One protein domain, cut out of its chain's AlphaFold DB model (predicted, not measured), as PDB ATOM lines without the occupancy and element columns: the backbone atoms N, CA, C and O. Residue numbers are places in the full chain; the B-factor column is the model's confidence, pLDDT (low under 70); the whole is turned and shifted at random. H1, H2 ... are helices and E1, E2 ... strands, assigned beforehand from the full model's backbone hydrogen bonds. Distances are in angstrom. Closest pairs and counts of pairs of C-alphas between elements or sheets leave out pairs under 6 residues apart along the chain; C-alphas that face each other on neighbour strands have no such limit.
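AT A GLANCE: This is residues 2 to 72 of the 84 residues of an uncharacterized protein of Caballeronia arvi (UniProt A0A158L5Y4). A small head at one end, made of the two-stranded hairpin E1 and E2 with the helices H1 and H2 packed on it, runs out into a long thin tail. The tail leaves the head after E2, and residues 49 to 57 stand free before it ends in the short helix H3 and a loop, residues 62 to 72, that folds back toward H3. The printed part has 71 residues, with three named helices and two named strands in the order H1, H2, E1, E2, H3; the sheet, in the order E1, E2, is antiparallel, and the class is mixed, helices and strands. The whole is extended, with a radius of gyration of the C-alphas of 19.9 A and spans of 57 by 26 by 21 A, the tail making the length.

IN THESE COORDINATES: E1 is residues 35 to 38 and E2 is residues 41 to 44, each 10.5 A from first to last C-alpha. H1, residues 2 to 15, is 19.9 A long and begins at C-alpha 2, (30.479, 23.446, -33.458). H2, residues 17 to 28, is 16.3 A long. H3, residues 58 to 61, is 5.1 A long and ends at C-alpha 61, (20.489, 68.472, -40.694).

HOW THE PARTS SIT: E1 and E2 form a hairpin, antiparallel at 168 degrees between their directions, with N 36 and O 43 at 2.9 A and N 43 and O 36 at 3.0 A, within hydrogen-bond range. H1 comes closest to E1 at the C-alphas of Val 4 and Ala 36, 6.9 A apart, while H1 and E2 are apart. H2 comes closest to E2 at the C-alphas of Lys 28 and Gly 44, 4.3 A apart. It comes closest to E1 at the C-alphas of Gly 27 and Ser 35, 6.3 A apart. H1, with its residues 8 to 12 alone, touches H2 at residues 19 to 20 alone; the closest C-alphas, those of Arg 12 and Ile 20, are 6.1 A apart. Their lines stand at a steep tilt of 51 degrees, and they run opposite ways. H3 touches no helix and is apart from E1. Every O i to N i+4 pair is within hydrogen-bond range in H1 and H2; H3 is too short for such a pair, and its one O i to N i+3 pair is within range.

THE WHOLE: The two C-alphas farthest apart, those of Asp 17 and Gly 68, are 57.9 A apart. The printed part has no cut. The link from E2 to H3, 13 residues, is long; those from H1 to H2 and from E1 to E2 are tight, and that from H2 to E1 is short. The mean pLDDT of the printed part is 85.6, and residues 49 to 56, 61 to 65 and 67 are under 70.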
ATOM      1  N   PRO A   2      29.332  23.719 -34.328       91.44
ATOM      2  CA  PRO A   2      30.479  23.446 -33.458       91.44
ATOM      3  C   PRO A   2      31.162  24.711 -32.915       91.44
ATOM      4  O   PRO A   2      31.435  24.770 -31.722       91.44
ATOM      5  N   GLU A   3      31.384  25.739 -33.737       94.06
ATOM      6  CA  GLU A   3      32.130  26.934 -33.306       94.06
ATOM      7  C   GLU A   3      31.367  27.720 -32.231       94.06
ATOM      8  O   GLU A   3      31.925  28.115 -31.204       94.06
ATOM      9  N   VAL A   4      30.054  27.882 -32.416       93.94
ATOM     10  CA  VAL A   4      29.187  28.507 -31.408       93.94
ATOM     11  C   VAL A   4      29.146  27.678 -30.123       93.94
ATOM     12  O   VAL A   4      29.091  28.254 -29.040       93.94
ATOM     13  N   ALA A   5      29.168  26.343 -30.207       94.81
ATOM     14  CA  ALA A   5      29.162  25.490 -29.020       94.81
ATOM     15  C   ALA A   5      30.440  25.675 -28.183       94.81
ATOM     16  O   ALA A   5      30.343  25.847 -26.966       94.81
ATOM     17  N   ASP A   6      31.606  25.736 -28.827       96.88
ATOM     18  CA  ASP A   6      32.886  26.006 -28.161       96.88
ATOM     19  C   ASP A   6      32.915  27.403 -27.527       96.88
ATOM     20  O   ASP A   6      33.431  27.596 -26.423       96.88
ATOM     21  N   PHE A   7      32.326  28.397 -28.196       94.81
ATOM     22  CA  PHE A   7      32.169  29.733 -27.629       94.81
ATOM     23  C   PHE A   7      31.244  29.734 -26.404       94.81
ATOM     24  O   PHE A   7      31.596  30.292 -25.365       94.81
ATOM     25  N   VAL A   8      30.091  29.065 -26.484       95.75
ATOM     26  CA  VAL A   8      29.146  28.928 -25.364       95.75
ATOM     27  C   VAL A   8      29.788  28.205 -24.178       95.75
ATOM     28  O   VAL A   8      29.532  28.590 -23.040       95.75
ATOM     29  N   ALA A   9      30.661  27.222 -24.408       97.50
ATOM     30  CA  ALA A   9      31.414  26.569 -23.338       97.50
ATOM     31  C   ALA A   9      32.311  27.560 -22.572       97.50
ATOM     32  O   ALA A   9      32.301  27.573 -21.343       97.50
ATOM     33  N   LYS A  10      33.004  28.464 -23.276       97.88
ATOM     34  CA  LYS A  10      33.808  29.531 -22.644       97.88
ATOM     35  C   LYS A  10      32.944  30.529 -21.873       97.88
ATOM     36  O   LYS A  10      33.337  31.001 -20.812       97.88
ATOM     37  N   LEU A  11      31.755  30.849 -22.386       96.88
ATOM     38  CA  LEU A  11      30.810  31.703 -21.664       96.88
ATOM     39  C   LEU A  11      30.310  31.034 -20.380       96.88
ATOM     40  O   LEU A  11      30.193  31.703 -19.359       96.88
ATOM     41  N   ARG A  12      30.047  29.724 -20.406       97.94
ATOM     42  CA  ARG A  12      29.667  28.960 -19.208       97.94
ATOM     43  C   ARG A  12      30.775  28.951 -18.165       97.94
ATOM     44  O   ARG A  12      30.490  29.152 -16.991       97.94
ATOM     45  N   GLU A  13      32.025  28.789 -18.590       97.69
ATOM     46  CA  GLU A  13      33.186  28.882 -17.698       97.69
ATOM     47  C   GLU A  13      33.285  30.266 -17.031       97.69
ATOM     48  O   GLU A  13      33.529  30.360 -15.831       97.69
ATOM     49  N   ALA A  14      33.042  31.340 -17.787       98.06
ATOM     50  CA  ALA A  14      33.170  32.710 -17.292       98.06
ATOM     51  C   ALA A  14      31.974  33.196 -16.450       98.06
ATOM     52  O   ALA A  14      32.160  33.948 -15.494       98.06
ATOM     53  N   PHE A  15      30.748  32.808 -16.813       96.00
ATOM     54  CA  PHE A  15      29.505  33.381 -16.271       96.00
ATOM     55  C   PHE A  15      28.614  32.366 -15.538       96.00
ATOM     56  O   PHE A  15      27.601  32.747 -14.946       96.00
ATOM     57  N   GLY A  16      28.993  31.088 -15.556       97.88
ATOM     58  CA  GLY A  16      28.249  29.983 -14.965       97.88
ATOM     59  C   GLY A  16      27.177  29.403 -15.889       97.88
ATOM     60  O   GLY A  16      26.559  30.104 -16.694       97.88
ATOM     61  N   ASP A  17      26.924  28.103 -15.728       97.94
ATOM     62  CA  ASP A  17      25.958  27.357 -16.540       97.94
ATOM     63  C   ASP A  17      24.548  27.938 -16.469       97.94
ATOM     64  O   ASP A  17      23.961  28.236 -17.503       97.94
ATOM     65  N   ALA A  18      24.036  28.170 -15.256       97.75
ATOM     66  CA  ALA A  18      22.670  28.646 -15.046       97.75
ATOM     67  C   ALA A  18      22.388  29.969 -15.778       97.75
ATOM     68  O   ALA A  18      21.347  30.113 -16.415       97.75
ATOM     69  N   THR A  19      23.341  30.905 -15.738       97.31
ATOM     70  CA  THR A  19      23.241  32.208 -16.410       97.31
ATOM     71  C   THR A  19      23.122  32.044 -17.924       97.31
ATOM     72  O   THR A  19      22.270  32.657 -18.567       97.31
ATOM     73  N   ILE A  20      23.980  31.205 -18.509       97.75
ATOM     74  CA  ILE A  20      24.011  30.995 -19.956       97.75
ATOM     75  C   ILE A  20      22.810  30.167 -20.415       97.75
ATOM     76  O   ILE A  20      22.223  30.475 -21.452       97.75
ATOM     77  N   ASP A  21      22.393  29.169 -19.638       97.12
ATOM     78  CA  ASP A  21      21.194  28.377 -19.907       97.12
ATOM     79  C   ASP A  21      19.927  29.235 -19.905       97.12
ATOM     80  O   ASP A  21      19.120  29.131 -20.832       97.12
ATOM     81  N   GLU A  22      19.777  30.135 -18.929       97.81
ATOM     82  CA  GLU A  22      18.665  31.085 -18.895       97.81
ATOM     83  C   GLU A  22      18.689  32.008 -20.123       97.81
ATOM     84  O   GLU A  22      17.678  32.141 -20.817       97.81
ATOM     85  N   ALA A  23      19.845  32.603 -20.440       96.12
ATOM     86  CA  ALA A  23      19.985  33.505 -21.581       96.12
ATOM     87  C   ALA A  23      19.630  32.815 -22.909       96.12
ATOM     88  O   ALA A  23      18.916  33.398 -23.729       96.12
ATOM     89  N   VAL A  24      20.076  31.568 -23.102       95.69
ATOM     90  CA  VAL A  24      19.757  30.742 -24.276       95.69
ATOM     91  C   VAL A  24      18.271  30.386 -24.316       95.69
ATOM     92  O   VAL A  24      17.664  30.457 -25.387       95.69
ATOM     93  N   ALA A  25      17.673  30.002 -23.186       96.81
ATOM     94  CA  ALA A  25      16.253  29.665 -23.109       96.81
ATOM     95  C   ALA A  25      15.374  30.868 -23.474       96.81
ATOM     96  O   ALA A  25      14.506  30.753 -24.339       96.81
ATOM     97  N   ARG A  26      15.659  32.037 -22.894       97.31
ATOM     98  CA  ARG A  26      14.970  33.302 -23.188       97.31
ATOM     99  C   ARG A  26      15.180  33.744 -24.636       97.31
ATOM    100  O   ARG A  26      14.217  34.075 -25.325       97.31
ATOM    101  N   GLY A  27      16.404  33.598 -25.145       95.94
ATOM    102  CA  GLY A  27      16.744  33.836 -26.547       95.94
ATOM    103  C   GLY A  27      15.887  33.014 -27.504       95.94
ATOM    104  O   GLY A  27      15.337  33.537 -28.474       95.94
ATOM    105  N   LYS A  28      15.731  31.717 -27.212       95.25
ATOM    106  CA  LYS A  28      14.872  30.795 -27.974       95.25
ATOM    107  C   LYS A  28      13.378  31.091 -27.814       95.25
ATOM    108  O   LYS A  28      12.622  30.776 -28.725       95.25
ATOM    109  N   ALA A  29      12.965  31.678 -26.693       96.81
ATOM    110  CA  ALA A  29      11.579  32.045 -26.411       96.81
ATOM    111  C   ALA A  29      11.133  33.367 -27.068       96.81
ATOM    112  O   ALA A  29       9.958  33.716 -26.973       96.81
ATOM    113  N   GLY A  30      12.031  34.087 -27.747       94.75
ATOM    114  CA  GLY A  30      11.703  35.344 -28.429       94.75
ATOM    115  C   GLY A  30      12.256  36.597 -27.751       94.75
ATOM    116  O   GLY A  30      12.044  37.701 -28.248       94.75
ATOM    117  N   GLU A  31      12.955  36.465 -26.625       94.69
ATOM    118  CA  GLU A  31      13.574  37.610 -25.964       94.69
ATOM    119  C   GLU A  31      14.947  37.914 -26.580       94.69
ATOM    120  O   GLU A  31      15.714  36.987 -26.842       94.69
ATOM    121  N   PRO A  32      15.323  39.190 -26.776       91.81
ATOM    122  CA  PRO A  32      16.606  39.573 -27.363       91.81
ATOM    123  C   PRO A  32      17.770  39.423 -26.361       91.81
ATOM    124  O   PRO A  32      18.507  40.363 -26.099       91.81
ATOM    125  N   THR A  33      17.931  38.251 -25.748       92.44
ATOM    126  CA  THR A  33      18.975  37.962 -24.745       92.44
ATOM    127  C   THR A  33      20.102  37.096 -25.294       92.44
ATOM    128  O   THR A  33      21.220  37.149 -24.789       92.44
ATOM    129  N   PHE A  34      19.824  36.290 -26.322       93.81
ATOM    130  CA  PHE A  34      20.798  35.407 -26.954       93.81
ATOM    131  C   PHE A  34      20.433  35.165 -28.418       93.81
ATOM    132  O   PHE A  34      19.307  34.771 -28.731       93.81
ATOM    133  N   SER A  35      21.420  35.307 -29.303       93.50
ATOM    134  CA  SER A  35      21.348  34.839 -30.685       93.50
ATOM    135  C   SER A  35      22.708  34.335 -31.143       93.50
ATOM    136  O   SER A  35      23.726  34.941 -30.809       93.50
ATOM    137  N   ALA A  36      22.721  33.282 -31.949       93.94
ATOM    138  CA  ALA A  36      23.926  32.779 -32.591       93.94
ATOM    139  C   ALA A  36      23.646  32.441 -34.056       93.94
ATOM    140  O   ALA A  36      22.537  32.025 -34.401       93.94
ATOM    141  N   GLN A  37      24.655  32.617 -34.910       94.62
ATOM    142  CA  GLN A  37      24.587  32.242 -36.316       94.62
ATOM    143  C   GLN A  37      25.870  31.524 -36.740       94.62
ATOM    144  O   GLN A  37      26.956  32.034 -36.503       94.62
ATOM    145  N   GLU A  38      25.744  30.373 -37.400       94.81
ATOM    146  CA  GLU A  38      26.884  29.628 -37.945       94.81
ATOM    147  C   GLU A  38      26.487  28.935 -39.253       94.81
ATOM    148  O   GLU A  38      25.483  28.223 -39.303       94.81
ATOM    149  N   ILE A  39      27.257  29.158 -40.324       94.25
ATOM    150  CA  ILE A  39      27.027  28.570 -41.663       94.25
ATOM    151  C   ILE A  39      25.556  28.749 -42.113       94.25
ATOM    152  O   ILE A  39      24.888  27.829 -42.575       94.25
ATOM    153  N   GLY A  40      25.005  29.949 -41.910       91.75
ATOM    154  CA  GLY A  40      23.624  30.280 -42.285       91.75
ATOM    155  C   GLY A  40      22.530  29.751 -41.347       91.75
ATOM    156  O   GLY A  40      21.376  30.141 -41.503       91.75
ATOM    157  N   TRP A  41      22.861  28.945 -40.338       91.88
ATOM    158  CA  TRP A  41      21.917  28.521 -39.303       91.88
ATOM    159  C   TRP A  41      21.845  29.560 -38.201       91.88
ATOM    160  O   TRP A  41      22.879  29.971 -37.692       91.88
ATOM    161  N   THR A  42      20.641  29.971 -37.812       93.62
ATOM    162  CA  THR A  42      20.427  30.939 -36.730       93.62
ATOM    163  C   THR A  42      19.575  30.329 -35.627       93.62
ATOM    164  O   THR A  42      18.582  29.658 -35.902       93.62
ATOM    165  N   VAL A  43      19.963  30.573 -34.375       93.44
ATOM    166  CA  VAL A  43      19.213  30.185 -33.174       93.44
ATOM    167  C   VAL A  43      19.105  31.380 -32.238       93.44
ATOM    168  O   VAL A  43      20.063  32.135 -32.080       93.44
ATOM    169  N   GLY A  44      17.953  31.506 -31.580       94.81
ATOM    170  CA  GLY A  44      17.668  32.590 -30.647       94.81
ATOM    171  C   GLY A  44      17.181  33.858 -31.344       94.81
ATOM    172  O   GLY A  44      16.925  33.864 -32.549       94.81
ATOM    173  N   THR A  45      17.053  34.933 -30.574       95.12
ATOM    174  CA  THR A  45      16.456  36.191 -31.023       95.12
ATOM    175  C   THR A  45      17.500  37.287 -31.003       95.12
ATOM    176  O   THR A  45      18.147  37.536 -29.986       95.12
ATOM    177  N   LYS A  46      17.688  37.929 -32.157       90.38
ATOM    178  CA  LYS A  46      18.660  39.011 -32.309       90.38
ATOM    179  C   LYS A  46      18.238  40.226 -31.495       90.38
ATOM    180  O   LYS A  46      17.053  40.547 -31.410       90.38
ATOM    181  N   PHE A  47      19.228  40.933 -30.961       82.44
ATOM    182  CA  PHE A  47      19.001  42.272 -30.443       82.44
ATOM    183  C   PHE A  47      18.568  43.187 -31.591       82.44
ATOM    184  O   PHE A  47      19.159  43.159 -32.671       82.44
ATOM    185  N   VAL A  48      17.527  43.986 -31.371       76.50
ATOM    186  CA  VAL A  48      17.111  45.006 -32.335       76.50
ATOM    187  C   VAL A  48      18.019  46.217 -32.124       76.50
ATOM    188  O   VAL A  48      17.850  46.965 -31.164       76.50
ATOM    189  N   GLU A  49      19.003  46.402 -33.005       66.94
ATOM    190  CA  GLU A  49      19.956  47.530 -32.958       66.94
ATOM    191  C   GLU A  49      19.280  48.903 -33.144       66.94
ATOM    192  O   GLU A  49      19.861  49.945 -32.842       66.94
ATOM    193  N   ASP A  50      18.025  48.915 -33.591       62.44
ATOM    194  CA  ASP A  50      17.292  50.128 -33.950       62.44
ATOM    195  C   ASP A  50      16.864  51.008 -32.766       62.44
ATOM    196  O   ASP A  50      16.519  52.169 -32.971       62.44
ATOM    197  N   PHE A  51      16.875  50.503 -31.525       59.03
ATOM    198  CA  PHE A  51      16.383  51.291 -30.384       59.03
ATOM    199  C   PHE A  51      17.378  52.369 -29.908       59.03
ATOM    200  O   PHE A  51      16.962  53.358 -29.313       59.03
ATOM    201  N   ASN A  52      18.678  52.212 -30.190       58.38
ATOM    202  CA  ASN A  52      19.733  53.148 -29.765       58.38
ATOM    203  C   ASN A  52      20.652  53.597 -30.911       58.38
ATOM    204  O   ASN A  52      21.695  54.209 -30.662       58.38
ATOM    205  N   CYS A  53      20.303  53.310 -32.167       65.19
ATOM    206  CA  CYS A  53      21.045  53.862 -33.287       65.19
ATOM    207  C   CYS A  53      20.771  55.374 -33.358       65.19
ATOM    208  O   CYS A  53      19.625  55.825 -33.409       65.19
ATOM    209  N   TRP A  54      21.826  56.191 -33.323       65.19
ATOM    210  CA  TRP A  54      21.683  57.621 -33.583       65.19
ATOM    211  C   TRP A  54      21.371  57.779 -35.071       65.19
ATOM    212  O   TRP A  54      22.269  57.758 -35.914       65.19
ATOM    213  N   ARG A  55      20.080  57.825 -35.409       66.25
ATOM    214  CA  ARG A  55      19.631  57.915 -36.797       66.25
ATOM    215  C   ARG A  55      20.024  59.269 -37.356       66.25
ATOM    216  O   ARG A  55      19.415  60.269 -37.002       66.25
ATOM    217  N   VAL A  56      21.032  59.286 -38.228       68.00
ATOM    218  CA  VAL A  56      21.398  60.462 -39.028       68.00
ATOM    219  C   VAL A  56      20.359  60.649 -40.133       68.00
ATOM    220  O   VAL A  56      20.581  60.250 -41.271       68.00
ATOM    221  N   ASP A  57      19.201  61.202 -39.782       73.12
ATOM    222  CA  ASP A  57      18.145  61.573 -40.728       73.12
ATOM    223  C   ASP A  57      18.099  63.094 -40.979       73.12
ATOM    224  O   ASP A  57      18.863  63.876 -40.403       73.12
ATOM    225  N   ASP A  58      17.208  63.533 -41.872       71.62
ATOM    226  CA  ASP A  58      17.099  64.943 -42.269       71.62
ATOM    227  C   ASP A  58      16.722  65.874 -41.104       71.62
ATOM    228  O   ASP A  58      17.050  67.066 -41.133       71.62
ATOM    229  N   SER A  59      16.122  65.347 -40.029       70.31
ATOM    230  CA  SER A  59      15.805  66.140 -38.836       70.31
ATOM    231  C   SER A  59      17.065  66.613 -38.104       70.31
ATOM    232  O   SER A  59      17.047  67.663 -37.461       70.31
ATOM    233  N   LEU A  60      18.187  65.895 -38.237       70.44
ATOM    234  CA  LEU A  60      19.473  66.307 -37.674       70.44
ATOM    235  C   LEU A  60      20.159  67.397 -38.490       70.44
ATOM    236  O   LEU A  60      20.830  68.248 -37.903       70.44
ATOM    237  N   ARG A  61      19.966  67.414 -39.814       65.12
ATOM    238  CA  ARG A  61      20.489  68.472 -40.694       65.12
ATOM    239  C   ARG A  61      19.790  69.809 -40.434       65.12
ATOM    240  O   ARG A  61      20.423  70.858 -40.445       65.12
ATOM    241  N   HIS A  62      18.505  69.767 -40.079       63.53
ATOM    242  CA  HIS A  62      17.691  70.962 -39.841       63.53
ATOM    243  C   HIS A  62      17.942  71.662 -38.490       63.53
ATOM    244  O   HIS A  62      17.380  72.723 -38.220       63.53
ATOM    245  N   ARG A  63      18.782  71.109 -37.607       65.31
ATOM    246  CA  ARG A  63      19.034  71.708 -36.285       65.31
ATOM    247  C   ARG A  63      19.960  72.926 -36.312       65.31
ATOM    248  O   ARG A  63      20.089  73.571 -35.278       65.31
ATOM    249  N   GLN A  64      20.571  73.236 -37.466       65.12
ATOM    250  CA  GLN A  64      21.346  74.464 -37.719       65.12
ATOM    251  C   GLN A  64      22.279  74.834 -36.550       65.12
ATOM    252  O   GLN A  64      22.327  75.975 -36.100       65.12
ATOM    253  N   TYR A  65      23.017  73.846 -36.029       66.12
ATOM    254  CA  TYR A  65      23.846  73.993 -34.825       66.12
ATOM    255  C   TYR A  65      24.927  75.084 -34.941       66.12
ATOM    256  O   TYR A  65      25.478  75.518 -33.930       66.12
ATOM    257  N   CYS A  66      25.248  75.520 -36.162       70.88
ATOM    258  CA  CYS A  66      26.156  76.625 -36.439       70.88
ATOM    259  C   CYS A  66      25.506  77.618 -37.420       70.88
ATOM    260  O   CYS A  66      24.827  77.176 -38.354       70.88
ATOM    261  N   PRO A  67      25.740  78.937 -37.270       68.12
ATOM    262  CA  PRO A  67      25.216  79.942 -38.194       68.12
ATOM    263  C   PRO A  67      25.669  79.677 -39.636       68.12
ATOM    264  O   PRO A  67      26.861  79.539 -39.893       68.12
ATOM    265  N   GLY A  68      24.718  79.592 -40.571       70.19
ATOM    266  CA  GLY A  68      24.999  79.369 -41.996       70.19
ATOM    267  C   GLY A  68      25.355  77.927 -42.384       70.19
ATOM    268  O   GLY A  68      25.672  77.682 -43.543       70.19
ATOM    269  N   CYS A  69      25.294  76.972 -41.451       73.19
ATOM    270  CA  CYS A  69      25.540  75.559 -41.732       73.19
ATOM    271  C   CYS A  69      24.229  74.824 -42.060       73.19
ATOM    272  O   CYS A  69      23.268  74.883 -41.294       73.19
ATOM    273  N   ASP A  70      24.217  74.077 -43.164       75.50
ATOM    274  CA  ASP A  70      23.113  73.204 -43.598       75.50
ATOM    275  C   ASP A  70      23.150  71.804 -42.945       75.50
ATOM    276  O   ASP A  70      22.383  70.908 -43.296       75.50
ATOM    277  N   GLY A  71      24.077  71.592 -42.005       73.94
ATOM    278  CA  GLY A  71      24.266  70.320 -41.318       73.94
ATOM    279  C   GLY A  71      24.911  69.234 -42.184       73.94
ATOM    280  O   GLY A  71      24.929  68.073 -41.769       73.94
ATOM    281  N   SER A  72      25.475  69.560 -43.358       77.38
ATOM    282  CA  SER A  72      26.096  68.565 -44.244       77.38
ATOM    283  C   SER A  72      27.289  67.829 -43.621       77.38
ATOM    284  O   SER A  72      27.648  66.753 -44.087       77.38
TER     285      SER A  72